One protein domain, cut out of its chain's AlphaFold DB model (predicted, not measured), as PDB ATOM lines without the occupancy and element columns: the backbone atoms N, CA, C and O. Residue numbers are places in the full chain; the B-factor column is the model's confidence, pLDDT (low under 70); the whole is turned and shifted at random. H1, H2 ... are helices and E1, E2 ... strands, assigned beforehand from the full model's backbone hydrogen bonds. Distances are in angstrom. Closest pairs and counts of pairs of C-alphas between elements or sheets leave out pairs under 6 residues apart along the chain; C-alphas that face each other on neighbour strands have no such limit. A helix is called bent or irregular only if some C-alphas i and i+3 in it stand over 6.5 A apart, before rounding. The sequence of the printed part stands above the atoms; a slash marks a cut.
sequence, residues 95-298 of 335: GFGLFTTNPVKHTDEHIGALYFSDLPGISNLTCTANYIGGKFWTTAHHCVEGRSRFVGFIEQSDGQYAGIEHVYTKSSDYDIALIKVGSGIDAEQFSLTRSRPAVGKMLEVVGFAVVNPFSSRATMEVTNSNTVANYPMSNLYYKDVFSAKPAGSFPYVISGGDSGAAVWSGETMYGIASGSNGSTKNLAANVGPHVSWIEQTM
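Overview. This is residues 95 to 298 of the 335 residues of the protein "Peptidase S1 domain-containing protein" of Corynebacterium glutamicum (strain ATCC 13032 / DSM 20300 / BCRC 11384 / JCM 1318 / LMG 3730 / NCIMB 10025) (UniProt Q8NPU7). Two lobes sit side by side: a closed barrel of strands E1 to E6, and a strongly twisted sheet, E7 to E13, curled into a second, nearly closed barrel where E8 and E11 come together. Helix H1 packs outside, along both lobes. The 204 printed residues hold thirteen named strands, then one named helix, mostly strand; the first barrel runs E1 E2 E3 E6 E5 E4, antiparallel, and the other sheet is branched and mixed. The whole is compact, radius of gyration of the C-alphas 15.3 A, spans 41 by 35 by 33 A.

Arrangement. After unnamed residues 95 to 110, find E1, residues 111 to 119, E2, 122 to 133, and E3, 136 to 139, a meander, each strand the antiparallel neighbour of the one before; N 114 and O 127 are 2.8 A apart, N 138 and O 130 2.8 A, within hydrogen-bond range. E4, 152 to 155, E5, 161 to 169, and E6, 177 to 181, form another. The barrel closes through N 115 and O 153 of E1 and E4, 2.9 A. E1 to E4 and E3 to E6 are Greek keys, a meander of three within four strands whose first and fourth are antiparallel neighbours. Next come E7, 191 to 193, then the meanders E8, 202 to 207, E9, 216 to 231, E10, 236 to 246, and E11, 262 to 265, E12, 268 to 276, E13, 282 to 286; E10 to E13 make a third Greek key. E7 is parallel to E12, N 269 and O 191 being 2.8 A apart. E8 and E11 are edge strands; their closest C-alphas, Val 205 and Val 263, are 5.0 A apart. Between the lobes, the closest C-alphas of E2 and E8, Thr 128 and Gly 207, are 5.7 A apart. H1, 288 to 298, is on the branched sheet, height 7.9 A, over none of its strands, and outside the barrel, height 8.8 A. It is irregular, C-alphas 289 and 292 being 7.6 A apart; 5 of 7 O i to N i+4 pairs are within range.

Along the chain. Find C-alpha 111 at (165.368, 126.276, 141.307); E1 runs 24.5 A. E2, 28.7 A, bends by 71 degrees at residue 126; E9, 24.5 A, by 116 degrees at 228. H1, 15.8 A, ends at C-alpha 298, (175.004, 111.024, 143.152).

Size, cuts and confidence. The farthest C-alphas, Pro 120 and Gly 200, are 46.0 A apart. The printed part has no cut; links E3 to E4 and E10 to E11 are long. pLDDT is under 70 at residues 95 to 103, 212, 231 to 236 and 278.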
ATOM      1  N   GLY A  95     165.266 146.649 154.237       29.34
ATOM      2  CA  GLY A  95     163.925 147.232 154.453       29.34
ATOM      3  C   GLY A  95     162.635 146.445 154.110       29.34
ATOM      4  O   GLY A  95     162.111 146.561 153.013       29.34
ATOM      5  N   PHE A  96     162.064 145.814 155.150       25.84
ATOM      6  CA  PHE A  96     160.654 145.524 155.538       25.84
ATOM      7  C   PHE A  96     159.538 145.079 154.542       25.84
ATOM      8  O   PHE A  96     159.024 145.869 153.755       25.84
ATOM      9  N   GLY A  97     158.957 143.888 154.818       27.14
ATOM     10  CA  GLY A  97     157.604 143.411 154.429       27.14
ATOM     11  C   GLY A  97     157.296 141.952 154.872       27.14
ATOM     12  O   GLY A  97     158.205 141.144 154.929       27.14
ATOM     13  N   LEU A  98     156.045 141.578 155.210       25.58
ATOM     14  CA  LEU A  98     155.663 140.288 155.857       25.58
ATOM     15  C   LEU A  98     155.144 139.144 154.925       25.58
ATOM     16  O   LEU A  98     154.357 139.421 154.028       25.58
ATOM     17  N   PHE A  99     155.539 137.880 155.228       37.81
ATOM     18  CA  PHE A  99     155.185 136.542 154.636       37.81
ATOM     19  C   PHE A  99     155.650 136.204 153.177       37.81
ATOM     20  O   PHE A  99     155.530 137.074 152.335       37.81
ATOM     21  N   THR A 100     156.106 134.988 152.763       54.62
ATOM     22  CA  THR A 100     156.295 134.679 151.293       54.62
ATOM     23  C   THR A 100     154.962 134.295 150.655       54.62
ATOM     24  O   THR A 100     154.742 133.312 149.967       54.62
ATOM     25  N   THR A 101     154.024 135.175 150.942       52.62
ATOM     26  CA  THR A 101     152.999 135.709 150.073       52.62
ATOM     27  C   THR A 101     153.595 136.854 149.253       52.62
ATOM     28  O   THR A 101     152.927 137.865 149.040       52.62
ATOM     29  N   ASN A 102     154.885 136.785 148.909       63.09
ATOM     30  CA  ASN A 102     155.541 137.875 148.213       63.09
ATOM     31  C   ASN A 102     154.858 137.999 146.843       63.09
ATOM     32  O   ASN A 102     154.953 137.066 146.046       63.09
ATOM     33  N   PRO A 103     154.135 139.098 146.558       65.81
ATOM     34  CA  PRO A 103     153.375 139.219 145.318       65.81
ATOM     35  C   PRO A 103     154.284 139.569 144.132       65.81
ATOM     36  O   PRO A 103     153.801 139.793 143.023       65.81
ATOM     37  N   VAL A 104     155.596 139.678 144.363       76.44
ATOM     38  CA  VAL A 104     156.582 140.032 143.352       76.44
ATOM     39  C   VAL A 104     157.240 138.765 142.828       76.44
ATOM     40  O   VAL A 104     157.910 138.035 143.561       76.44
ATOM     41  N   LYS A 105     157.073 138.542 141.522       81.25
ATOM     42  CA  LYS A 105     157.767 137.486 140.789       81.25
ATOM     43  C   LYS A 105     159.279 137.662 140.915       81.25
ATOM     44  O   LYS A 105     159.808 138.743 140.661       81.25
ATOM     45  N   HIS A 106     159.959 136.570 141.235       82.25
ATOM     46  CA  HIS A 106     161.408 136.464 141.201       82.25
ATOM     47  C   HIS A 106     161.793 135.222 140.405       82.25
ATOM     48  O   HIS A 106     161.226 134.155 140.623       82.25
ATOM     49  N   THR A 107     162.714 135.367 139.461       85.12
ATOM     50  CA  THR A 107     163.228 134.256 138.655       85.12
ATOM     51  C   THR A 107     164.616 133.891 139.142       85.12
ATOM     52  O   THR A 107     165.429 134.787 139.354       85.12
ATOM     53  N   ASP A 108     164.862 132.597 139.292       85.69
ATOM     54  CA  ASP A 108     166.127 132.043 139.758       85.69
ATOM     55  C   ASP A 108     166.353 130.713 139.025       85.69
ATOM     56  O   ASP A 108     165.473 129.845 139.029       85.69
ATOM     57  N   GLU A 109     167.485 130.601 138.331       91.19
ATOM     58  CA  GLU A 109     167.842 129.454 137.486       91.19
ATOM     59  C   GLU A 109     168.434 128.290 138.295       91.19
ATOM     60  O   GLU A 109     168.684 127.220 137.741       91.19
ATOM     61  N   HIS A 110     168.575 128.436 139.616       94.81
ATOM     62  CA  HIS A 110     168.972 127.344 140.503       94.81
ATOM     63  C   HIS A 110     167.803 126.466 140.957       94.81
ATOM     64  O   HIS A 110     168.007 125.381 141.511       94.81
ATOM     65  N   ILE A 111     166.565 126.935 140.780       95.75
ATOM     66  CA  ILE A 111     165.368 126.276 141.307       95.75
ATOM     67  C   ILE A 111     164.378 125.909 140.206       95.75
ATOM     68  O   ILE A 111     164.364 126.480 139.116       95.75
ATOM     69  N   GLY A 112     163.490 124.975 140.532       95.94
ATOM     70  CA  GLY A 112     162.375 124.589 139.686       95.94
ATOM     71  C   GLY A 112     161.167 124.152 140.506       95.94
ATOM     72  O   GLY A 112     161.281 123.659 141.631       95.94
ATOM     73  N   ALA A 113     159.993 124.351 139.928       95.19
ATOM     74  CA  ALA A 113     158.728 123.872 140.444       95.19
ATOM     75  C   ALA A 113     158.651 122.351 140.272       95.19
ATOM     76  O   ALA A 113     158.841 121.836 139.171       95.19
ATOM     77  N   LEU A 114     158.368 121.635 141.359       95.81
ATOM     78  CA  LEU A 114     158.239 120.184 141.362       95.81
ATOM     79  C   LEU A 114     156.783 119.788 141.126       95.81
ATOM     80  O   LEU A 114     155.896 120.140 141.911       95.81
ATOM     81  N   TYR A 115     156.558 119.014 140.067       94.44
ATOM     82  CA  TYR A 115     155.245 118.518 139.693       94.44
ATOM     83  C   TYR A 115     155.169 116.999 139.768       94.44
ATOM     84  O   TYR A 115     156.070 116.287 139.326       94.44
ATOM     85  N   PHE A 116     154.026 116.506 140.239       93.62
ATOM     86  CA  PHE A 116     153.645 115.102 140.120       93.62
ATOM     87  C   PHE A 116     152.255 114.969 139.512       93.62
ATOM     88  O   PHE A 116     151.343 115.746 139.807       93.62
ATOM     89  N   SER A 117     152.088 113.954 138.674       88.75
ATOM     90  CA  SER A 117     150.812 113.614 138.054       88.75
ATOM     91  C   SER A 117     150.127 112.507 138.846       88.75
ATOM     92  O   SER A 117     150.133 111.339 138.460       88.75
ATOM     93  N   ASP A 118     149.570 112.886 139.998       78.06
ATOM     94  CA  ASP A 118     148.889 111.959 140.917       78.06
ATOM     95  C   ASP A 118     147.532 111.481 140.381       78.06
ATOM     96  O   ASP A 118     146.997 110.466 140.826       78.06
ATOM     97  N   LEU A 119     146.979 112.216 139.413       75.56
ATOM     98  CA  LEU A 119     145.755 111.893 138.696       75.56
ATOM     99  C   LEU A 119     146.066 111.771 137.196       75.56
ATOM    100  O   LEU A 119     146.868 112.555 136.680       75.56
ATOM    101  N   PRO A 120     145.432 110.831 136.469       76.62
ATOM    102  CA  PRO A 120     145.632 110.705 135.030       76.62
ATOM    103  C   PRO A 120     145.364 112.027 134.300       76.62
ATOM    104  O   PRO A 120     144.262 112.568 134.374       76.62
ATOM    105  N   GLY A 121     146.374 112.533 133.588       81.62
ATOM    106  CA  GLY A 121     146.250 113.729 132.753       81.62
ATOM    107  C   GLY A 121     146.171 115.058 133.510       81.62
ATOM    108  O   GLY A 121     145.736 116.036 132.912       81.62
ATOM    109  N   ILE A 122     146.553 115.118 134.792       86.44
ATOM    110  CA  ILE A 122     146.643 116.368 135.569       86.44
ATOM    111  C   ILE A 122     147.976 116.395 136.309       86.44
ATOM    112  O   ILE A 122     148.349 115.402 136.932       86.44
ATOM    113  N   SER A 123     148.654 117.543 136.303       89.94
ATOM    114  CA  SER A 123     149.885 117.748 137.073       89.94
ATOM    115  C   SER A 123     149.663 118.711 138.236       89.94
ATOM    116  O   SER A 123     149.121 119.808 138.080       89.94
ATOM    117  N   ASN A 124     150.094 118.297 139.425       88.25
ATOM    118  CA  ASN A 124     149.982 119.069 140.657       88.25
ATOM    119  C   ASN A 124     151.336 119.677 140.998       88.25
ATOM    120  O   ASN A 124     152.313 118.940 141.117       88.25
ATOM    121  N   LEU A 125     151.381 120.998 141.192       85.75
ATOM    122  CA  LEU A 125     152.522 121.640 141.840       85.75
ATOM    123  C   LEU A 125     152.552 121.170 143.291       85.75
ATOM    124  O   LEU A 125     151.592 121.412 144.027       85.75
ATOM    125  N   THR A 126     153.625 120.503 143.696       87.19
ATOM    126  CA  THR A 126     153.755 119.996 145.064       87.19
ATOM    127  C   THR A 126     154.708 120.841 145.890       87.19
ATOM    128  O   THR A 126     154.372 121.217 147.011       87.19
ATOM    129  N   CYS A 127     155.881 121.137 145.337       93.88
ATOM    130  CA  CYS A 127     157.023 121.670 146.069       93.88
ATOM    131  C   CYS A 127     157.983 122.430 145.142       93.88
ATOM    132  O   CYS A 127     157.728 122.597 143.950       93.88
ATOM    133  N   THR A 128     159.116 122.842 145.700       96.25
ATOM    134  CA  THR A 128     160.279 123.368 144.984       96.25
ATOM    135  C   THR A 128     161.421 122.345 145.019       96.25
ATOM    136  O   THR A 128     161.563 121.576 145.976       96.25
ATOM    137  N   ALA A 129     162.238 122.317 143.971       98.00
ATOM    138  CA  ALA A 129     163.475 121.549 143.892       98.00
ATOM    139  C   ALA A 129     164.640 122.467 143.496       98.00
ATOM    140  O   ALA A 129     164.426 123.485 142.841       98.00
ATOM    141  N   ASN A 130     165.864 122.093 143.873       98.31
ATOM    142  CA  ASN A 130     167.063 122.918 143.681       98.31
ATOM    143  C   ASN A 130     168.167 122.124 142.995       98.31
ATOM    144  O   ASN A 130     168.445 120.997 143.414       98.31
ATOM    145  N   TYR A 131     168.811 122.702 141.991       98.06
ATOM    146  CA  TYR A 131     169.860 122.033 141.242       98.06
ATOM    147  C   TYR A 131     171.167 121.995 142.036       98.06
ATOM    148  O   TYR A 131     171.632 123.005 142.567       98.06
ATOM    149  N   ILE A 132     171.756 120.803 142.140       97.50
ATOM    150  CA  ILE A 132     172.984 120.569 142.916       97.50
ATOM    151  C   ILE A 132     174.075 119.868 142.102       97.50
ATOM    152  O   ILE A 132     175.091 119.471 142.670       97.50
ATOM    153  N   GLY A 133     173.892 119.743 140.785       95.44
ATOM    154  CA  GLY A 133     174.886 119.219 139.849       95.44
ATOM    155  C   GLY A 133     174.479 117.910 139.177       95.44
ATOM    156  O   GLY A 133     173.720 117.095 139.712       95.44
ATOM    157  N   GLY A 134     175.032 117.672 137.992       94.31
ATOM    158  CA  GLY A 134     174.772 116.464 137.226       94.31
ATOM    159  C   GLY A 134     173.319 116.359 136.782       94.31
ATOM    160  O   GLY A 134     172.715 117.280 136.246       94.31
ATOM    161  N   LYS A 135     172.738 115.199 137.067       96.69
ATOM    162  CA  LYS A 135     171.313 114.922 136.868       96.69
ATOM    163  C   LYS A 135     170.492 115.162 138.135       96.69
ATOM    164  O   LYS A 135     169.343 114.737 138.198       96.69
ATOM    165  N   PHE A 136     171.090 115.739 139.180       98.06
ATOM    166  CA  PHE A 136     170.535 115.708 140.527       98.06
ATOM    167  C   PHE A 136     170.056 117.069 141.007       98.06
ATOM    168  O   PHE A 136     170.752 118.083 140.976       98.06
ATOM    169  N   TRP A 137     168.847 117.022 141.541       98.44
ATOM    170  CA  TRP A 137     168.176 118.092 142.246       98.44
ATOM    171  C   TRP A 137     167.906 117.638 143.680       98.44
ATOM    172  O   TRP A 137     167.776 116.442 143.946       98.44
ATOM    173  N   THR A 138     167.798 118.565 144.624       98.31
ATOM    174  CA  THR A 138     167.395 118.266 146.003       98.31
ATOM    175  C   THR A 138     166.072 118.924 146.357       98.31
ATOM    176  O   THR A 138     165.742 119.997 145.858       98.31
ATOM    177  N   THR A 139     165.310 118.262 147.222       98.25
ATOM    178  CA  THR A 139     164.047 118.749 147.779       98.25
ATOM    179  C   THR A 139     163.832 118.139 149.170       98.25
ATOM    180  O   THR A 139     164.670 117.381 149.668       98.25
ATOM    181  N   ALA A 140     162.707 118.448 149.809       95.94
ATOM    182  CA  ALA A 140     162.335 117.874 151.095       95.94
ATOM    183  C   ALA A 140     161.802 116.438 150.928       95.94
ATOM    184  O   ALA A 140     161.163 116.107 149.927       95.94
ATOM    185  N   HIS A 141     162.017 115.569 151.916       95.06
ATOM    186  CA  HIS A 141     161.521 114.187 151.880       95.06
ATOM    187  C   HIS A 141     159.998 114.141 151.747       95.06
ATOM    188  O   HIS A 141     159.466 113.397 150.925       95.06
ATOM    189  N   HIS A 142     159.288 114.968 152.518       91.56
ATOM    190  CA  HIS A 142     157.824 114.980 152.504       91.56
ATOM    191  C   HIS A 142     157.226 115.415 151.154       91.56
ATOM    192  O   HIS A 142     156.057 115.141 150.888       91.56
ATOM    193  N   CYS A 143     158.009 116.059 150.281       92.75
ATOM    194  CA  CYS A 143     157.582 116.415 148.926       92.75
ATOM    195  C   CYS A 143     157.472 115.207 147.994       92.75
ATOM    196  O   CYS A 143     156.768 115.261 146.986       92.75
ATOM    197  N   VAL A 144     158.185 114.126 148.316       93.56
ATOM    198  CA  VAL A 144     158.358 112.954 147.450       93.56
ATOM    199  C   VAL A 144     158.014 111.634 148.146       93.56
ATOM    200  O   VAL A 144     158.038 110.571 147.521       93.56
ATOM    201  N   GLU A 145     157.678 111.674 149.434       89.44
ATOM    202  CA  GLU A 145     157.271 110.505 150.204       89.44
ATOM    203  C   GLU A 145     156.071 109.808 149.549       89.44
ATOM    204  O   GLU A 145     155.076 110.432 149.181       89.44
ATOM    205  N   GLY A 146     156.185 108.492 149.355       84.62
ATOM    206  CA  GLY A 146     155.169 107.692 148.668       84.62
ATOM    207  C   GLY A 146     155.070 107.936 147.157       84.62
ATOM    208  O   GLY A 146     154.261 107.276 146.506       84.62
ATOM    209  N   ARG A 147     155.895 108.826 146.579       83.00
ATOM    210  CA  ARG A 147     155.801 109.263 145.174       83.00
ATOM    211  C   ARG A 147     156.857 108.667 144.237       83.00
ATOM    212  O   ARG A 147     156.936 109.058 143.079       83.00
ATOM    213  N   SER A 148     157.628 107.670 144.677       74.19
ATOM    214  CA  SER A 148     158.756 107.109 143.901       74.19
ATOM    215  C   SER A 148     158.384 106.457 142.562       74.19
ATOM    216  O   SER A 148     159.265 106.212 141.746       74.19
ATOM    217  N   ARG A 149     157.099 106.164 142.323       74.56
ATOM    218  CA  ARG A 149     156.589 105.591 141.060       74.56
ATOM    219  C   ARG A 149     155.738 106.562 140.244       74.56
ATOM    220  O   ARG A 149     155.205 106.178 139.205       74.56
ATOM    221  N   PHE A 150     155.543 107.781 140.734       84.50
ATOM    222  CA  PHE A 150     154.688 108.751 140.069       84.50
ATOM    223  C   PHE A 150     155.438 109.400 138.912       84.50
ATOM    224  O   PHE A 150     156.646 109.626 138.975       84.50
ATOM    225  N   VAL A 151     154.702 109.697 137.844       92.19
ATOM    226  CA  VAL A 151     155.216 110.512 136.743       92.19
ATOM    227  C   VAL A 151     155.311 111.947 137.239       92.19
ATOM    228  O   VAL A 151     154.322 112.505 137.719       92.19
ATOM    229  N   GLY A 152     156.492 112.540 137.135       95.50
ATOM    230  CA  GLY A 152     156.739 113.899 137.588       95.50
ATOM    231  C   GLY A 152     157.829 114.574 136.778       95.50
ATOM    232  O   GLY A 152     158.533 113.929 136.000       95.50
ATOM    233  N   PHE A 153     157.941 115.881 136.952       97.31
ATOM    234  CA  PHE A 153     158.924 116.720 136.279       97.31
ATOM    235  C   PHE A 153     159.262 117.933 137.146       97.31
ATOM    236  O   PHE A 153     158.512 118.296 138.055       97.31
ATOM    237  N   ILE A 154     160.402 118.543 136.851       97.69
ATOM    238  CA  ILE A 154     160.811 119.845 137.369       97.69
ATOM    239  C   ILE A 154     160.693 120.844 136.221       97.69
ATOM    240  O   ILE A 154     161.102 120.521 135.108       97.69
ATOM    241  N   GLU A 155     160.142 122.027 136.476       95.75
ATOM    242  CA  GLU A 155     160.009 123.105 135.486       95.75
ATOM    243  C   GLU A 155     160.478 124.440 136.071       95.75
ATOM    244  O   GLU A 155     160.097 124.803 137.187       95.75
ATOM    245  N   GLN A 156     161.293 125.187 135.331       93.88
ATOM    246  CA  GLN A 156     161.777 126.503 135.748       93.88
ATOM    247  C   GLN A 156     160.866 127.632 135.261       93.88
ATOM    248  O   GLN A 156     159.935 127.448 134.479       93.88
ATOM    249  N   SER A 157     161.145 128.849 135.731       89.06
ATOM    250  CA  SER A 157     160.364 130.044 135.388       89.06
ATOM    251  C   SER A 157     160.387 130.422 133.901       89.06
ATOM    252  O   SER A 157     159.527 131.195 133.467       89.06
ATOM    253  N   ASP A 158     161.368 129.936 133.143       88.94
ATOM    254  CA  ASP A 158     161.516 130.144 131.701       88.94
ATOM    255  C   ASP A 158     160.809 129.061 130.858       88.94
ATOM    256  O   ASP A 158     160.739 129.181 129.633       88.94
ATOM    257  N   GLY A 159     160.234 128.045 131.513       91.12
ATOM    258  CA  GLY A 159     159.532 126.929 130.887       91.12
ATOM    259  C   GLY A 159     160.428 125.756 130.487       91.12
ATOM    260  O   GLY A 159     159.906 124.782 129.943       91.12
ATOM    261  N   GLN A 160     161.740 125.809 130.746       95.50
ATOM    262  CA  GLN A 160     162.584 124.620 130.640       95.50
ATOM    263  C   GLN A 160     162.160 123.581 131.672       95.50
ATOM    264  O   GLN A 160     161.729 123.921 132.779       95.50
ATOM    265  N   TYR A 161     162.273 122.304 131.314       96.88
ATOM    266  CA  TYR A 161     161.814 121.224 132.170       96.88
ATOM    267  C   TYR A 161     162.637 119.957 131.997       96.88
ATOM    268  O   TYR A 161     163.164 119.664 130.928       96.88
ATOM    269  N   ALA A 162     162.661 119.145 133.046       97.69
ATOM    270  CA  ALA A 162     163.214 117.804 132.998       97.69
ATOM    271  C   ALA A 162     162.294 116.826 133.725       97.69
ATOM    272  O   ALA A 162     161.831 117.080 134.840       97.69
ATOM    273  N   GLY A 163     162.015 115.692 133.086       97.69
ATOM    274  CA  GLY A 163     161.246 114.622 133.708       97.69
ATOM    275  C   GLY A 163     162.046 113.899 134.786       97.69
ATOM    276  O   GLY A 163     163.264 113.757 134.682       97.69
ATOM    277  N   ILE A 164     161.355 113.426 135.819       97.62
ATOM    278  CA  ILE A 164     161.965 112.694 136.930       97.62
ATOM    279  C   ILE A 164     162.267 111.266 136.492       97.62
ATOM    280  O   ILE A 164     161.377 110.542 136.063       97.62
ATOM    281  N   GLU A 165     163.511 110.849 136.673       96.00
ATOM    282  CA  GLU A 165     163.953 109.469 136.492       96.00
ATOM    283  C   GLU A 165     163.719 108.650 137.755       96.00
ATOM    284  O   GLU A 165     163.187 107.542 137.707       96.00
ATOM    285  N   HIS A 166     164.141 109.203 138.896       96.25
ATOM    286  CA  HIS A 166     164.144 108.501 140.171       96.25
ATOM    287  C   HIS A 166     164.208 109.490 141.338       96.25
ATOM    288  O   HIS A 166     164.797 110.565 141.249       96.25
ATOM    289  N   VAL A 167     163.632 109.093 142.466       96.62
ATOM    290  CA  VAL A 167     163.750 109.762 143.759       96.62
ATOM    291  C   VAL A 167     164.539 108.889 144.733       96.62
ATOM    292  O   VAL A 167     164.190 107.730 144.952       96.62
ATOM    293  N   TYR A 168     165.528 109.479 145.400       96.50
ATOM    294  CA  TYR A 168     166.296 108.860 146.475       96.50
ATOM    295  C   TYR A 168     165.996 109.548 147.802       96.50
ATOM    296  O   TYR A 168     166.165 110.759 147.949       96.50
ATOM    297  N   THR A 169     165.600 108.762 148.795       95.50
ATOM    298  CA  THR A 169     165.366 109.233 150.161       95.50
ATOM    299  C   THR A 169     166.392 108.628 151.108       95.50
ATOM    300  O   THR A 169     166.852 107.502 150.921       95.50
ATOM    301  N   LYS A 170     166.795 109.391 152.130       93.44
ATOM    302  CA  LYS A 170     167.774 108.924 153.121       93.44
ATOM    303  C   LYS A 170     167.127 107.972 154.128       93.44
ATOM    304  O   LYS A 170     167.574 106.843 154.309       93.44
ATOM    305  N   SER A 171     166.097 108.463 154.811       92.19
ATOM    306  CA  SER A 171     165.174 107.720 155.670       92.19
ATOM    307  C   SER A 171     164.034 108.656 156.083       92.19
ATOM    308  O   SER A 171     164.137 109.868 155.907       92.19
ATOM    309  N   SER A 172     162.987 108.114 156.703       90.25
ATOM    310  CA  SER A 172     161.859 108.894 157.233       90.25
ATOM    311  C   SER A 172     162.230 109.870 158.360       90.25
ATOM    312  O   SER A 172     161.418 110.713 158.720       90.25
ATOM    313  N   ASP A 173     163.434 109.758 158.931       92.00
ATOM    314  CA  ASP A 173     163.903 110.600 160.039       92.00
ATOM    315  C   ASP A 173     164.487 111.947 159.574       92.00
ATOM    316  O   ASP A 173     164.770 112.804 160.414       92.00
ATOM    317  N   TYR A 174     164.716 112.135 158.269       94.56
ATOM    318  CA  TYR A 174     165.378 113.320 157.719       94.56
ATOM    319  C   TYR A 174     164.580 113.880 156.549       94.56
ATOM    320  O   TYR A 174     164.258 113.153 155.611       94.56
ATOM    321  N   ASP A 175     164.310 115.184 156.572       94.56
ATOM    322  CA  ASP A 175     163.491 115.835 155.548       94.56
ATOM    323  C   ASP A 175     164.300 116.251 154.317       94.56
ATOM    324  O   ASP A 175     164.322 117.415 153.926       94.56
ATOM    325  N   ILE A 176     165.010 115.292 153.727       96.25
ATOM    326  CA  ILE A 176     165.849 115.502 152.549       96.25
ATOM    327  C   ILE A 176     165.679 114.361 151.547       96.25
ATOM    328  O   ILE A 176     165.655 113.178 151.905       96.25
ATOM    329  N   ALA A 177     165.604 114.730 150.274       97.69
ATOM    330  CA  ALA A 177     165.587 113.814 149.151       97.69
ATOM    331  C   ALA A 177     166.436 114.343 147.993       97.69
ATOM    332  O   ALA A 177     166.691 115.547 147.871       97.69
ATOM    333  N   LEU A 178     166.850 113.419 147.133       98.00
ATOM    334  CA  LEU A 178     167.424 113.716 145.831       98.00
ATOM    335  C   LEU A 178     166.469 113.261 144.739       98.00
ATOM    336  O   LEU A 178     165.878 112.188 144.825       98.00
ATOM    337  N   ILE A 179     166.351 114.073 143.704       98.06
ATOM    338  CA  ILE A 179     165.602 113.785 142.494       98.06
ATOM    339  C   ILE A 179     166.621 113.712 141.373       98.06
ATOM    340  O   ILE A 179     167.343 114.672 141.120       98.06
ATOM    341  N   LYS A 180     166.677 112.566 140.712       97.62
ATOM    342  CA  LYS A 180     167.400 112.405 139.464       97.62
ATOM    343  C   LYS A 180     166.453 112.700 138.311       97.62
ATOM    344  O   LYS A 180     165.322 112.211 138.315       97.62
ATOM    345  N   VAL A 181     166.901 113.492 137.348       97.50
ATOM    346  CA  VAL A 181     166.114 113.906 136.181       97.50
ATOM    347  C   VAL A 181     166.819 113.549 134.878       97.50
ATOM    348  O   VAL A 181     168.022 113.299 134.869       97.50
ATOM    349  N   GLY A 182     166.069 113.510 133.782       96.56
ATOM    350  CA  GLY A 182     166.645 113.418 132.444       96.56
ATOM    351  C   GLY A 182     167.132 114.774 131.929       96.56
ATOM    352  O   GLY A 182     167.134 115.778 132.641       96.56
ATOM    353  N   SER A 183     167.525 114.812 130.664       94.88
ATOM    354  CA  SER A 183     167.857 116.041 129.940       94.88
ATOM    355  C   SER A 183     166.638 116.960 129.734       94.88
ATOM    356  O   SER A 183     165.490 116.504 129.746       94.88
ATOM    357  N   GLY A 184     166.892 118.258 129.517       92.44
ATOM    358  CA  GLY A 184     165.867 119.254 129.150       92.44
ATOM    359  C   GLY A 184     165.862 120.547 129.973       92.44
ATOM    360  O   GLY A 184     165.125 121.474 129.637       92.44
ATOM    361  N   ILE A 185     166.695 120.620 131.015       93.88
ATOM    362  CA  ILE A 185     166.820 121.773 131.910       93.88
ATOM    363  C   ILE A 185     168.277 122.253 131.948       93.88
ATOM    364  O   ILE A 185     169.183 121.450 132.178       93.88
ATOM    365  N   ASP A 186     168.497 123.539 131.689       93.50
ATOM    366  CA  ASP A 186     169.781 124.226 131.866       93.50
ATOM    367  C   ASP A 186     169.689 125.093 133.124       93.50
ATOM    368  O   ASP A 186     168.973 126.090 133.132       93.50
ATOM    369  N   ALA A 187     170.338 124.658 134.205       93.94
ATOM    370  CA  ALA A 187     170.183 125.235 135.537       93.94
ATOM    371  C   ALA A 187     171.535 125.600 136.157       93.94
ATOM    372  O   ALA A 187     172.553 124.942 135.921       93.94
ATOM    373  N   GLU A 188     171.525 126.611 137.019       94.12
ATOM    374  CA  GLU A 188     172.699 127.038 137.777       94.12
ATOM    375  C   GLU A 188     172.830 126.221 139.074       94.12
ATOM    376  O   GLU A 188     171.848 125.871 139.732       94.12
ATOM    377  N   GLN A 189     174.052 125.816 139.420       94.88
ATOM    378  CA  GLN A 189     174.290 124.862 140.504       94.88
ATOM    379  C   GLN A 189     174.508 125.571 141.843       94.88
ATOM    380  O   GLN A 189     175.463 126.330 141.995       94.88
ATOM    381  N   PHE A 190     173.734 125.199 142.867       96.19
ATOM    382  CA  PHE A 190     174.073 125.569 144.239       96.19
ATOM    383  C   PHE A 190     175.320 124.826 144.728       96.19
ATOM    384  O   PHE A 190     175.459 123.609 144.564       96.19
ATOM    385  N   SER A 191     176.174 125.538 145.461       96.38
ATOM    386  CA  SER A 191     177.197 124.914 146.297       96.38
ATOM    387  C   SER A 191     176.602 124.415 147.619       96.38
ATOM    388  O   SER A 191     175.669 124.998 148.169       96.38
ATOM    389  N   LEU A 192     177.149 123.330 148.163       96.62
ATOM    390  CA  LEU A 192     176.753 122.758 149.448       96.62
ATOM    391  C   LEU A 192     177.820 123.054 150.504       96.62
ATOM    392  O   LEU A 192     179.019 122.963 150.237       96.62
ATOM    393  N   THR A 193     177.400 123.334 151.736       95.25
ATOM    394  CA  THR A 193     178.309 123.374 152.891       95.25
ATOM    395  C   THR A 193     178.156 122.121 153.744       95.25
ATOM    396  O   THR A 193     177.074 121.546 153.848       95.25
ATOM    397  N   ARG A 194     179.243 121.699 154.398       95.44
ATOM    398  CA  ARG A 194     179.207 120.667 155.453       95.44
ATOM    399  C   ARG A 194     178.850 121.244 156.823       95.44
ATOM    400  O   ARG A 194     178.583 120.489 157.760       95.44
ATOM    401  N   SER A 195     178.861 122.564 156.952       92.69
ATOM    402  CA  SER A 195     178.593 123.252 158.204       92.69
ATOM    403  C   SER A 195     177.106 123.460 158.436       92.69
ATOM    404  O   SER A 195     176.307 123.604 157.514       92.69
ATOM    405  N   ARG A 196     176.739 123.558 159.714       94.12
ATOM    406  CA  ARG A 196     175.433 124.093 160.102       94.12
ATOM    407  C   ARG A 196     175.488 125.625 160.030       94.12
ATOM    408  O   ARG A 196     176.526 126.185 160.382       94.12
ATOM    409  N   PRO A 197     174.397 126.316 159.665       93.19
ATOM    410  CA  PRO A 197     174.406 127.771 159.686       93.19
ATOM    411  C   PRO A 197     174.525 128.284 161.128       93.19
ATOM    412  O   PRO A 197     173.917 127.734 162.050       93.19
ATOM    413  N   ALA A 198     175.305 129.345 161.331       93.12
ATOM    414  CA  ALA A 198     175.428 129.996 162.630       93.12
ATOM    415  C   ALA A 198     174.121 130.704 163.030       93.12
ATOM    416  O   ALA A 198     173.386 131.207 162.181       93.12
ATOM    417  N   VAL A 199     173.842 130.783 164.335       93.81
ATOM    418  CA  VAL A 199     172.746 131.621 164.854       93.81
ATOM    419  C   VAL A 199     173.036 133.086 164.519       93.81
ATOM    420  O   VAL A 199     174.168 133.536 164.662       93.81
ATOM    421  N   GLY A 200     172.018 133.812 164.061       91.38
ATOM    422  CA  GLY A 200     172.136 135.179 163.555       91.38
ATOM    423  C   GLY A 200     172.496 135.269 162.069       91.38
ATOM    424  O   GLY A 200     172.450 136.362 161.510       91.38
ATOM    425  N   LYS A 201     172.824 134.152 161.398       91.44
ATOM    426  CA  LYS A 201     173.089 134.166 159.953       91.44
ATOM    427  C   LYS A 201     171.815 134.516 159.185       91.44
ATOM    428  O   LYS A 201     170.762 133.917 159.421       91.44
ATOM    429  N   MET A 202     171.942 135.461 158.258       92.56
ATOM    430  CA  MET A 202     170.909 135.798 157.284       92.56
ATOM    431  C   MET A 202     170.973 134.824 156.111       92.56
ATOM    432  O   MET A 202     172.050 134.585 155.565       92.56
ATOM    433  N   LEU A 203     169.825 134.261 155.751       93.31
ATOM    434  CA  LEU A 203     169.659 133.319 154.654       93.31
ATOM    435  C   LEU A 203     168.482 133.735 153.774       93.31
ATOM    436  O   LEU A 203     167.563 134.427 154.220       93.31
ATOM    437  N   GLU A 204     168.501 133.260 152.541       93.12
ATOM    438  CA  GLU A 204     167.501 133.505 151.513       93.12
ATOM    439  C   GLU A 204     166.790 132.220 151.121       93.12
ATOM    440  O   GLU A 204     167.329 131.128 151.299       93.12
ATOM    441  N   VAL A 205     165.572 132.374 150.609       92.69
ATOM    442  CA  VAL A 205     164.766 131.313 150.005       92.69
ATOM    443  C   VAL A 205     164.042 131.885 148.803       92.69
ATOM    444  O   VAL A 205     163.424 132.942 148.908       92.69
ATOM    445  N   VAL A 206     164.050 131.164 147.689       90.94
ATOM    446  CA  VAL A 206     163.152 131.385 146.556       90.94
ATOM    447  C   VAL A 206     162.419 130.074 146.315       90.94
ATOM    448  O   VAL A 206     163.042 129.020 146.227       90.94
ATOM    449  N   GLY A 207     161.093 130.137 146.252       90.94
ATOM    450  CA  GLY A 207     160.251 128.954 146.102       90.94
ATOM    451  C   GLY A 207     158.974 129.237 145.327       90.94
ATOM    452  O   GLY A 207     158.598 130.392 145.112       90.94
ATOM    453  N   PHE A 208     158.329 128.160 144.880       87.88
ATOM    454  CA  PHE A 208     157.057 128.158 144.158       87.88
ATOM    455  C   PHE A 208     155.889 127.918 145.118       87.88
ATOM    456  O   PHE A 208     155.184 126.909 145.051       87.88
ATOM    457  N   ALA A 209     155.687 128.860 146.034       81.31
ATOM    458  CA  ALA A 209     154.532 128.891 146.914       81.31
ATOM    459  C   ALA A 209     153.209 128.723 146.140       81.31
ATOM    460  O   ALA A 209     152.932 129.465 145.206       81.31
ATOM    461  N   VAL A 210     152.326 127.824 146.584       71.00
ATOM    462  CA  VAL A 210     151.002 127.559 145.980       71.00
ATOM    463  C   VAL A 210     150.098 128.800 145.990       71.00
ATOM    464  O   VAL A 210     149.126 128.870 145.239       71.00
ATOM    465  N   VAL A 211     150.403 129.793 146.829       70.25
ATOM    466  CA  VAL A 211     149.678 131.070 146.866       70.25
ATOM    467  C   VAL A 211     149.984 131.979 145.670       70.25
ATOM    468  O   VAL A 211     149.212 132.900 145.422       70.25
ATOM    469  N   ASN A 212     151.058 131.714 144.918       69.75
ATOM    470  CA  ASN A 212     151.468 132.480 143.746       69.75
ATOM    471  C   ASN A 212     151.638 131.553 142.525       69.75
ATOM    472  O   ASN A 212     152.178 130.457 142.645       69.75
ATOM    473  N   PRO A 213     151.272 131.980 141.304       71.12
ATOM    474  CA  PRO A 213     151.548 131.208 140.088       71.12
ATOM    475  C   PRO A 213     153.012 131.341 139.615       71.12
ATOM    476  O   PRO A 213     153.331 130.999 138.479       71.12
ATOM    477  N   PHE A 214     153.891 131.897 140.449       80.88
ATOM    478  CA  PHE A 214     155.285 132.205 140.149       80.88
ATOM    479  C   PHE A 214     156.159 131.995 141.388       80.88
ATOM    480  O   PHE A 214     155.663 132.036 142.515       80.88
ATOM    481  N   SER A 215     157.465 131.832 141.183       86.81
ATOM    482  CA  SER A 215     158.437 131.805 142.270       86.81
ATOM    483  C   SER A 215     158.643 133.183 142.896       86.81
ATOM    484  O   SER A 215     158.603 134.211 142.210       86.81
ATOM    485  N   SER A 216     158.878 133.217 144.205       86.31
ATOM    486  CA  SER A 216     159.077 134.463 144.946       86.31
ATOM    487  C   SER A 216     160.105 134.309 146.065       86.31
ATOM    488  O   SER A 216     160.335 133.204 146.550       86.31
ATOM    489  N   ARG A 217     160.752 135.419 146.441       88.12
ATOM    490  CA  ARG A 217     161.887 135.447 147.379       88.12
ATOM    491  C   ARG A 217     161.461 135.783 148.805       88.12
ATOM    492  O   ARG A 217     160.563 136.604 148.987       88.12
ATOM    493  N   ALA A 218     162.181 135.236 149.782       87.88
ATOM    494  CA  ALA A 218     162.121 135.518 151.210       87.88
ATOM    495  C   ALA A 218     163.516 135.532 151.853       87.88
ATOM    496  O   ALA A 218     164.453 134.914 151.352       87.88
ATOM    497  N   THR A 219     163.637 136.193 153.003       88.94
ATOM    498  CA  THR A 219     164.841 136.235 153.833       88.94
ATOM    499  C   THR A 219     164.524 135.909 155.291       88.94
ATOM    500  O   THR A 219     163.455 136.227 155.828       88.94
ATOM    501  N   MET A 220     165.466 135.241 155.951       90.81
ATOM    502  CA  MET A 220     165.304 134.747 157.313       90.81
ATOM    503  C   MET A 220     166.607 134.802 158.107       90.81
ATOM    504  O   MET A 220     167.692 134.673 157.554       90.81
ATOM    505  N   GLU A 221     166.487 134.960 159.421       93.88
ATOM    506  CA  GLU A 221     167.604 134.923 160.364       93.88
ATOM    507  C   GLU A 221     167.556 133.610 161.144       93.88
ATOM    508  O   GLU A 221     166.527 133.267 161.745       93.88
ATOM    509  N   VAL A 222     168.666 132.875 161.169       94.12
ATOM    510  CA  VAL A 222     168.775 131.622 161.925       94.12
ATOM    511  C   VAL A 222     168.676 131.898 163.421       94.12
ATOM    512  O   VAL A 222     169.441 132.670 163.990       94.12
ATOM    513  N   THR A 223     167.745 131.220 164.085       93.19
ATOM    514  CA  THR A 223     167.484 131.355 165.528       93.19
ATOM    515  C   THR A 223     167.998 130.169 166.335       93.19
ATOM    516  O   THR A 223     168.275 130.309 167.524       93.19
ATOM    517  N   ASN A 224     168.135 129.002 165.706       91.12
ATOM    518  CA  ASN A 224     168.736 127.812 166.298       91.12
ATOM    519  C   ASN A 224     169.296 126.925 165.183       91.12
ATOM    520  O   ASN A 224     168.558 126.582 164.267       91.12
ATOM    521  N   SER A 225     170.568 126.544 165.280       87.31
ATOM    522  CA  SER A 225     171.294 125.771 164.264       87.31
ATOM    523  C   SER A 225     171.077 124.256 164.333       87.31
ATOM    524  O   SER A 225     171.440 123.553 163.389       87.31
ATOM    525  N   ASN A 226     170.506 123.741 165.426       82.62
ATOM    526  CA  ASN A 226     170.185 122.327 165.567       82.62
ATOM    527  C   ASN A 226     168.948 122.122 166.444       82.62
ATOM    528  O   ASN A 226     168.924 122.401 167.644       82.62
ATOM    529  N   THR A 227     167.911 121.589 165.831       78.00
ATOM    530  CA  THR A 227     166.646 121.274 166.453       78.00
ATOM    531  C   THR A 227     166.069 120.015 165.829       78.00
ATOM    532  O   THR A 227     166.535 119.493 164.817       78.00
ATOM    533  N   VAL A 228     165.030 119.530 166.480       79.00
ATOM    534  CA  VAL A 228     164.175 118.477 165.975       79.00
ATOM    535  C   VAL A 228     162.872 119.144 165.571       79.00
ATOM    536  O   VAL A 228     162.250 119.834 166.386       79.00
ATOM    537  N   ALA A 229     162.449 118.940 164.327       73.12
ATOM    538  CA  ALA A 229     161.112 119.326 163.915       73.12
ATOM    539  C   ALA A 229     160.113 118.279 164.399       73.12
ATOM    540  O   ALA A 229     160.277 117.088 164.152       73.12
ATOM    541  N   ASN A 230     159.064 118.747 165.065       70.12
ATOM    542  CA  ASN A 230     157.877 117.960 165.338       70.12
ATOM    543  C   ASN A 230     156.709 118.682 164.676       70.12
ATOM    544  O   ASN A 230     156.438 119.835 165.024       70.12
ATOM    545  N   TYR A 231     156.058 118.017 163.723       66.00
ATOM    546  CA  TYR A 231     154.848 118.491 163.065       66.00
ATOM    547  C   TYR A 231     153.647 117.721 163.632       66.00
ATOM    548  O   TYR A 231     153.319 116.637 163.143       66.00
ATOM    549  N   PRO A 232     152.949 118.258 164.654       50.62
ATOM    550  CA  PRO A 232     151.956 117.491 165.409       50.62
ATOM    551  C   PRO A 232     150.755 117.061 164.562       50.62
ATOM    552  O   PRO A 232     150.123 116.054 164.858       50.62
ATOM    553  N   MET A 233     150.442 117.820 163.505       51.16
ATOM    554  CA  MET A 233     149.311 117.542 162.614       51.16
ATOM    555  C   MET A 233     149.577 116.400 161.626       51.16
ATOM    556  O   MET A 233     148.626 115.789 161.152       51.16
ATOM    557  N   SER A 234     150.842 116.099 161.325       58.53
ATOM    558  CA  SER A 234     151.236 115.050 160.373       58.53
ATOM    559  C   SER A 234     151.996 113.894 161.030       58.53
ATOM    560  O   SER A 234     152.359 112.941 160.349       58.53
ATOM    561  N   ASN A 235     152.228 113.958 162.349       62.56
ATOM    562  CA  ASN A 235     153.072 113.021 163.095       62.56
ATOM    563  C   ASN A 235     154.480 112.855 162.481       62.56
ATOM    564  O   ASN A 235     155.120 111.817 162.649       62.56
ATOM    565  N   LEU A 236     154.958 113.874 161.755       68.75
ATOM    566  CA  LEU A 236     156.284 113.885 161.146       68.75
ATOM    567  C   LEU A 236     157.311 114.395 162.153       68.75
ATOM    568  O   LEU A 236     157.108 115.413 162.827       68.75
ATOM    569  N   TYR A 237     158.427 113.676 162.228       80.69
ATOM    570  CA  TYR A 237     159.539 113.959 163.119       80.69
ATOM    571  C   TYR A 237     160.828 113.970 162.310       80.69
ATOM    572  O   TYR A 237     161.234 112.931 161.792       80.69
ATOM    573  N   TYR A 238     161.488 115.125 162.241       85.88
ATOM    574  CA  TYR A 238     162.739 115.253 161.499       85.88
ATOM    575  C   TYR A 238     163.889 115.698 162.389       85.88
ATOM    576  O   TYR A 238     163.771 116.631 163.191       85.88
ATOM    577  N   LYS A 239     165.014 115.003 162.232       91.62
ATOM    578  CA  LYS A 239     166.309 115.307 162.842       91.62
ATOM    579  C   LYS A 239     167.104 116.247 161.941       91.62
ATOM    580  O   LYS A 239     166.764 116.428 160.776       91.62
ATOM    581  N   ASP A 240     168.174 116.816 162.499       92.94
ATOM    582  CA  ASP A 240     169.078 117.732 161.795       92.94
ATOM    583  C   ASP A 240     168.323 118.886 161.122       92.94
ATOM    584  O   ASP A 240     168.534 119.202 159.959       92.94
ATOM    585  N   VAL A 241     167.427 119.533 161.863       92.00
ATOM    586  CA  VAL A 241     166.690 120.712 161.399       92.00
ATOM    587  C   VAL A 241     167.301 121.951 162.042       92.00
ATOM    588  O   VAL A 241     167.804 121.892 163.159       92.00
ATOM    589  N   PHE A 242     167.250 123.101 161.384       93.88
ATOM    590  CA  PHE A 242     167.465 124.393 162.032       93.88
ATOM    591  C   PHE A 242     166.191 125.232 161.965       93.88
ATOM    592  O   PHE A 242     165.325 125.022 161.112       93.88
ATOM    593  N   SER A 243     166.050 126.171 162.899       92.31
ATOM    594  CA  SER A 243     164.953 127.131 162.888       92.31
ATOM    595  C   SER A 243     165.441 128.519 162.535       92.31
ATOM    596  O   SER A 243     166.509 128.953 162.967       92.31
ATOM    597  N   ALA A 244     164.602 129.248 161.821       92.31
ATOM    598  CA  ALA A 244     164.818 130.635 161.469       92.31
ATOM    599  C   ALA A 244     163.525 131.424 161.673       92.31
ATOM    600  O   ALA A 244     162.436 130.852 161.754       92.31
ATOM    601  N   LYS A 245     163.646 132.739 161.784       90.50
ATOM    602  CA  LYS A 245     162.505 133.656 161.781       90.50
ATOM    603  C   LYS A 245     162.603 134.550 160.545       90.50
ATOM    604  O   LYS A 245     163.723 134.828 160.113       90.50
ATOM    605  N   PRO A 246     161.482 135.020 159.985       89.38
ATOM    606  CA  PRO A 246     161.528 136.025 158.931       89.38
ATOM    607  C   PRO A 246     162.303 137.266 159.400       89.38
ATOM    608  O   PRO A 246     162.070 137.757 160.508       89.38
ATOM    609  N   ALA A 247     163.247 137.742 158.591       84.81
ATOM    610  CA  ALA A 247     164.121 138.876 158.907       84.81
ATOM    611  C   ALA A 247     164.720 139.460 157.619       84.81
ATOM    612  O   ALA A 247     164.624 138.832 156.572       84.81
ATOM    613  N   GLY A 248     165.382 140.617 157.688       77.12
ATOM    614  CA  GLY A 248     166.060 141.226 156.536       77.12
ATOM    615  C   GLY A 248     165.120 141.969 155.586       77.12
ATOM    616  O   GLY A 248     164.095 142.501 156.017       77.12
ATOM    617  N   SER A 249     165.494 142.001 154.304       72.19
ATOM    618  CA  SER A 249     164.850 142.800 153.249       72.19
ATOM    619  C   SER A 249     163.505 142.232 152.787       72.19
ATOM    620  O   SER A 249     162.599 142.978 152.432       72.19
ATOM    621  N   PHE A 250     163.335 140.913 152.869       72.81
ATOM    622  CA  PHE A 250     162.109 140.208 152.508       72.81
ATOM    623  C   PHE A 250     161.653 139.314 153.674       72.81
ATOM    624  O   PHE A 250     161.730 138.096 153.539       72.81
ATOM    625  N   PRO A 251     161.235 139.857 154.843       77.88
ATOM    626  CA  PRO A 251     160.920 139.085 156.050       77.88
ATOM    627  C   PRO A 251     159.615 138.286 155.910       77.88
ATOM    628  O   PRO A 251     158.593 138.488 156.573       77.88
ATOM    629  N   TYR A 252     159.711 137.282 155.057       78.69
ATOM    630  CA  TYR A 252     158.645 136.537 154.455       78.69
ATOM    631  C   TYR A 252     158.685 135.070 154.952       78.69
ATOM    632  O   TYR A 252     159.682 134.367 154.864       78.69
ATOM    633  N   VAL A 253     157.603 134.617 155.589       79.50
ATOM    634  CA  VAL A 253     157.331 133.235 156.026       79.50
ATOM    635  C   VAL A 253     157.081 132.297 154.848       79.50
ATOM    636  O   VAL A 253     156.169 132.557 154.070       79.50
ATOM    637  N   ILE A 254     157.817 131.186 154.780       84.31
ATOM    638  CA  ILE A 254     157.599 130.113 153.794       84.31
ATOM    639  C   ILE A 254     156.204 129.493 153.927       84.31
ATOM    640  O   ILE A 254     155.695 129.310 155.036       84.31
ATOM    641  N   SER A 255     155.586 129.174 152.794       83.00
ATOM    642  CA  SER A 255     154.232 128.628 152.707       83.00
ATOM    643  C   SER A 255     154.203 127.298 151.943       83.00
ATOM    644  O   SER A 255     155.236 126.798 151.498       83.00
ATOM    645  N   GLY A 256     153.028 126.669 151.825       82.19
ATOM    646  CA  GLY A 256     152.898 125.435 151.041       82.19
ATOM    647  C   GLY A 256     153.357 125.663 149.598       82.19
ATOM    648  O   GLY A 256     152.983 126.668 149.006       82.19
ATOM    649  N   GLY A 257     154.167 124.756 149.047       84.62
ATOM    650  CA  GLY A 257     154.842 124.912 147.746       84.62
ATOM    651  C   GLY A 257     156.292 125.405 147.844       84.62
ATOM    652  O   GLY A 257     157.130 124.974 147.053       84.62
ATOM    653  N   ASP A 258     156.633 126.197 148.869       90.69
ATOM    654  CA  ASP A 258     158.036 126.539 149.173       90.69
ATOM    655  C   ASP A 258     158.785 125.362 149.811       90.69
ATOM    656  O   ASP A 258     160.013 125.361 149.868       90.69
ATOM    657  N   SER A 259     158.061 124.352 150.303       93.06
ATOM    658  CA  SER A 259     158.641 123.090 150.756       93.06
ATOM    659  C   SER A 259     159.639 122.558 149.730       93.06
ATOM    660  O   SER A 259     159.345 122.487 148.538       93.06
ATOM    661  N   GLY A 260     160.824 122.189 150.196       96.12
ATOM    662  CA  GLY A 260     161.909 121.723 149.350       96.12
ATOM    663  C   GLY A 260     162.800 122.813 148.763       96.12
ATOM    664  O   GLY A 260     163.865 122.464 148.275       96.12
ATOM    665  N   ALA A 261     162.443 124.099 148.840       96.69
ATOM    666  CA  ALA A 261     163.300 125.188 148.371       96.69
ATOM    667  C   ALA A 261     164.609 125.268 149.169       96.69
ATOM    668  O   ALA A 261     164.634 125.008 150.373       96.69
ATOM    669  N   ALA A 262     165.698 125.644 148.511       97.00
ATOM    670  CA  ALA A 262     166.977 125.873 149.155       97.00
ATOM    671  C   ALA A 262     166.844 126.989 150.196       97.00
ATOM    672  O   ALA A 262     166.040 127.906 150.048       97.00
ATOM    673  N   VAL A 263     167.667 126.927 151.239       95.75
ATOM    674  CA  VAL A 263     167.886 128.007 152.201       95.75
ATOM    675  C   VAL A 263     169.375 128.339 152.179       95.75
ATOM    676  O   VAL A 263     170.185 127.525 152.636       95.75
ATOM    677  N   TRP A 264     169.756 129.486 151.616       95.25
ATOM    678  CA  TRP A 264     171.140 129.739 151.190       95.25
ATOM    679  C   TRP A 264     171.652 131.148 151.503       95.25
ATOM    680  O   TRP A 264     170.918 132.008 151.979       95.25
ATOM    681  N   SER A 265     172.945 131.374 151.281       92.88
ATOM    682  CA  SER A 265     173.591 132.690 151.317       92.88
ATOM    683  C   SER A 265     174.745 132.697 150.316       92.88
ATOM    684  O   SER A 265     175.515 131.735 150.279       92.88
ATOM    685  N   GLY A 266     174.839 133.747 149.492       88.25
ATOM    686  CA  GLY A 266     175.693 133.720 148.300       88.25
ATOM    687  C   GLY A 266     175.202 132.627 147.352       88.25
ATOM    688  O   GLY A 266     174.028 132.622 147.013       88.25
ATOM    689  N   GLU A 267     176.064 131.657 147.050       89.25
ATOM    690  CA  GLU A 267     175.723 130.452 146.271       89.25
ATOM    691  C   GLU A 267     175.656 129.185 147.136       89.25
ATOM    692  O   GLU A 267     175.639 128.062 146.630       89.25
ATOM    693  N   THR A 268     175.720 129.324 148.463       94.75
ATOM    694  CA  THR A 268     175.897 128.192 149.379       94.75
ATOM    695  C   THR A 268     174.614 127.837 150.104       94.75
ATOM    696  O   THR A 268     174.106 128.596 150.932       94.75
ATOM    697  N   MET A 269     174.129 126.628 149.839       96.31
ATOM    698  CA  MET A 269     172.970 126.035 150.483       96.31
ATOM    699  C   MET A 269     173.318 125.526 151.884       96.31
ATOM    700  O   MET A 269     174.175 124.659 152.066       96.31
ATOM    701  N   TYR A 270     172.593 126.040 152.877       96.75
ATOM    702  CA  TYR A 270     172.663 125.620 154.278       96.75
ATOM    703  C   TYR A 270     171.509 124.694 154.660       96.75
ATOM    704  O   TYR A 270     171.633 123.885 155.587       96.75
ATOM    705  N   GLY A 271     170.377 124.809 153.967       96.44
ATOM    706  CA  GLY A 271     169.200 124.017 154.268       96.44
ATOM    707  C   GLY A 271     168.225 123.832 153.128       96.44
ATOM    708  O   GLY A 271     168.389 124.389 152.049       96.44
ATOM    709  N   ILE A 272     167.186 123.063 153.429       97.00
ATOM    710  CA  ILE A 272     166.032 122.800 152.574       97.00
ATOM    711  C   ILE A 272     164.782 123.146 153.378       97.00
ATOM    712  O   ILE A 272     164.576 122.609 154.468       97.00
ATOM    713  N   ALA A 273     163.962 124.060 152.870       94.81
ATOM    714  CA  ALA A 273     162.729 124.511 153.492       94.81
ATOM    715  C   ALA A 273     161.816 123.313 153.798       94.81
ATOM    716  O   ALA A 273     161.417 122.570 152.905       94.81
ATOM    717  N   SER A 274     161.505 123.110 155.078       90.44
ATOM    718  CA  SER A 274     160.768 121.937 155.567       90.44
ATOM    719  C   SER A 274     159.354 122.310 156.008       90.44
ATOM    720  O   SER A 274     158.398 121.593 155.727       90.44
ATOM    721  N   GLY A 275     159.188 123.452 156.679       83.69
ATOM    722  CA  GLY A 275     157.866 123.879 157.121       83.69
ATOM    723  C   GLY A 275     157.866 125.142 157.965       83.69
ATOM    724  O   GLY A 275     158.904 125.725 158.274       83.69
ATOM    725  N   SER A 276     156.671 125.581 158.348       80.88
ATOM    726  CA  SER A 276     156.470 126.821 159.091       80.88
ATOM    727  C   SER A 276     155.285 126.727 160.048       80.88
ATOM    728  O   SER A 276     154.372 125.928 159.853       80.88
ATOM    729  N   ASN A 277     155.276 127.579 161.075       74.69
ATOM    730  CA  ASN A 277     154.075 127.846 161.872       74.69
ATOM    731  C   ASN A 277     153.170 128.934 161.253       74.69
ATOM    732  O   ASN A 277     152.269 129.430 161.931       74.69
ATOM    733  N   GLY A 278     153.451 129.360 160.017       68.88
ATOM    734  CA  GLY A 278     152.666 130.343 159.271       68.88
ATOM    735  C   GLY A 278     152.781 131.782 159.782       68.88
ATOM    736  O   GLY A 278     152.030 132.638 159.330       68.88
ATOM    737  N   SER A 279     153.682 132.074 160.730       70.62
ATOM    738  CA  SER A 279     153.773 133.416 161.326       70.62
ATOM    739  C   SER A 279     155.193 133.870 161.660       70.62
ATOM    740  O   SER A 279     155.629 134.916 161.192       70.62
ATOM    741  N   THR A 280     155.923 133.120 162.483       76.06
ATOM    742  CA  THR A 280     157.164 133.607 163.114       76.06
ATOM    743  C   THR A 280     158.323 132.631 163.041       76.06
ATOM    744  O   THR A 280     159.456 133.012 163.329       76.06
ATOM    745  N   LYS A 281     158.060 131.375 162.676       82.62
ATOM    746  CA  LYS A 281     159.049 130.305 162.719       82.62
ATOM    747  C   LYS A 281     159.029 129.509 161.427       82.62
ATOM    748  O   LYS A 281     158.029 128.874 161.112       82.62
ATOM    749  N   ASN A 282     160.180 129.486 160.770       88.56
ATOM    750  CA  ASN A 282     160.499 128.619 159.649       88.56
ATOM    751  C   ASN A 282     161.432 127.503 160.131       88.56
ATOM    752  O   ASN A 282     162.252 127.698 161.037       88.56
ATOM    753  N   LEU A 283     161.288 126.332 159.531       90.88
ATOM    754  CA  LEU A 283     162.096 125.146 159.755       90.88
ATOM    755  C   LEU A 283     162.722 124.731 158.429       90.88
ATOM    756  O   LEU A 283     162.052 124.741 157.394       90.88
ATOM    757  N   ALA A 284     163.986 124.332 158.480       94.12
ATOM    758  CA  ALA A 284     164.700 123.818 157.325       94.12
ATOM    759  C   ALA A 284     165.573 122.624 157.713       94.12
ATOM    760  O   ALA A 284     166.260 122.661 158.737       94.12
ATOM    761  N   ALA A 285     165.539 121.566 156.904       95.81
ATOM    762  CA  ALA A 285     166.466 120.450 157.032       95.81
ATOM    763  C   ALA A 285     167.884 120.947 156.756       95.81
ATOM    764  O   ALA A 285     168.108 121.703 155.816       95.81
ATOM    765  N   ASN A 286     168.836 120.557 157.590       95.62
ATOM    766  CA  ASN A 286     170.218 120.990 157.503       95.62
ATOM    767  C   ASN A 286     170.963 120.136 156.474       95.62
ATOM    768  O   ASN A 286     171.022 118.915 156.601       95.62
ATOM    769  N   VAL A 287     171.561 120.773 155.470       96.12
ATOM    770  CA  VAL A 287     172.277 120.049 154.407       96.12
ATOM    771  C   VAL A 287     173.605 119.480 154.913       96.12
ATOM    772  O   VAL A 287     173.997 118.381 154.514       96.12
ATOM    773  N   GLY A 288     174.275 120.169 155.841       95.44
ATOM    774  CA  GLY A 288     175.640 119.855 156.274       95.44
ATOM    775  C   GLY A 288     175.862 118.407 156.731       95.44
ATOM    776  O   GLY A 288     176.719 117.715 156.171       95.44
ATOM    777  N   PRO A 289     175.059 117.888 157.681       95.62
ATOM    778  CA  PRO A 289     175.122 116.489 158.123       95.62
ATOM    779  C   PRO A 289     174.810 115.450 157.034       95.62
ATOM    780  O   PRO A 289     174.957 114.246 157.262       95.62
ATOM    781  N   HIS A 290     174.330 115.876 155.865       96.94
ATOM    782  CA  HIS A 290     173.839 114.998 154.807       96.94
ATOM    783  C   HIS A 290     174.679 115.041 153.529       96.94
ATOM    784  O   HIS A 290     174.508 114.149 152.701       96.94
ATOM    785  N   VAL A 291     175.652 115.954 153.409       97.44
ATOM    786  CA  VAL A 291     176.531 116.072 152.227       97.44
ATOM    787  C   VAL A 291     177.175 114.740 151.834       97.44
ATOM    788  O   VAL A 291     177.110 114.358 150.673       97.44
ATOM    789  N   SER A 292     177.707 113.960 152.785       97.31
ATOM    790  CA  SER A 292     178.319 112.659 152.454       97.31
ATOM    791  C   SER A 292     177.326 111.649 151.871       97.31
ATOM    792  O   SER A 292     177.706 110.811 151.062       97.31
ATOM    793  N   TRP A 293     176.055 111.700 152.284       97.94
ATOM    794  CA  TRP A 293     175.012 110.861 151.690       97.94
ATOM    795  C   TRP A 293     174.627 111.362 150.297       97.94
ATOM    796  O   TRP A 293     174.403 110.537 149.412       97.94
ATOM    797  N   ILE A 294     174.604 112.683 150.093       98.25
ATOM    798  CA  ILE A 294     174.340 113.297 148.790       98.25
ATOM    799  C   ILE A 294     175.408 112.865 147.781       98.25
ATOM    800  O   ILE A 294     175.074 112.250 146.774       98.25
ATOM    801  N   GLU A 295     176.686 113.091 148.097       97.50
ATOM    802  CA  GLU A 295     177.823 112.724 147.239       97.50
ATOM    803  C   GLU A 295     177.799 111.237 146.865       97.50
ATOM    804  O   GLU A 295     177.870 110.892 145.688       97.50
ATOM    805  N   GLN A 296     177.636 110.348 147.855       97.62
ATOM    806  CA  GLN A 296     177.585 108.903 147.612       97.62
ATOM    807  C   GLN A 296     176.394 108.508 146.741       97.62
ATOM    808  O   GLN A 296     176.521 107.641 145.880       97.62
ATOM    809  N   THR A 297     175.231 109.128 146.946       97.94
ATOM    810  CA  THR A 297     174.037 108.820 146.153       97.94
ATOM    811  C   THR A 297     174.214 109.282 144.711       97.94
ATOM    812  O   THR A 297     173.950 108.496 143.805       97.94
ATOM    813  N   MET A 298     174.719 110.499 144.491       97.25
ATOM    814  CA  MET A 298     175.004 111.024 143.152       97.25
ATOM    815  C   MET A 298     176.033 110.157 142.421       97.25
ATOM    816  O   MET A 298     175.813 109.763 141.279       97.25
TER     817      MET A 298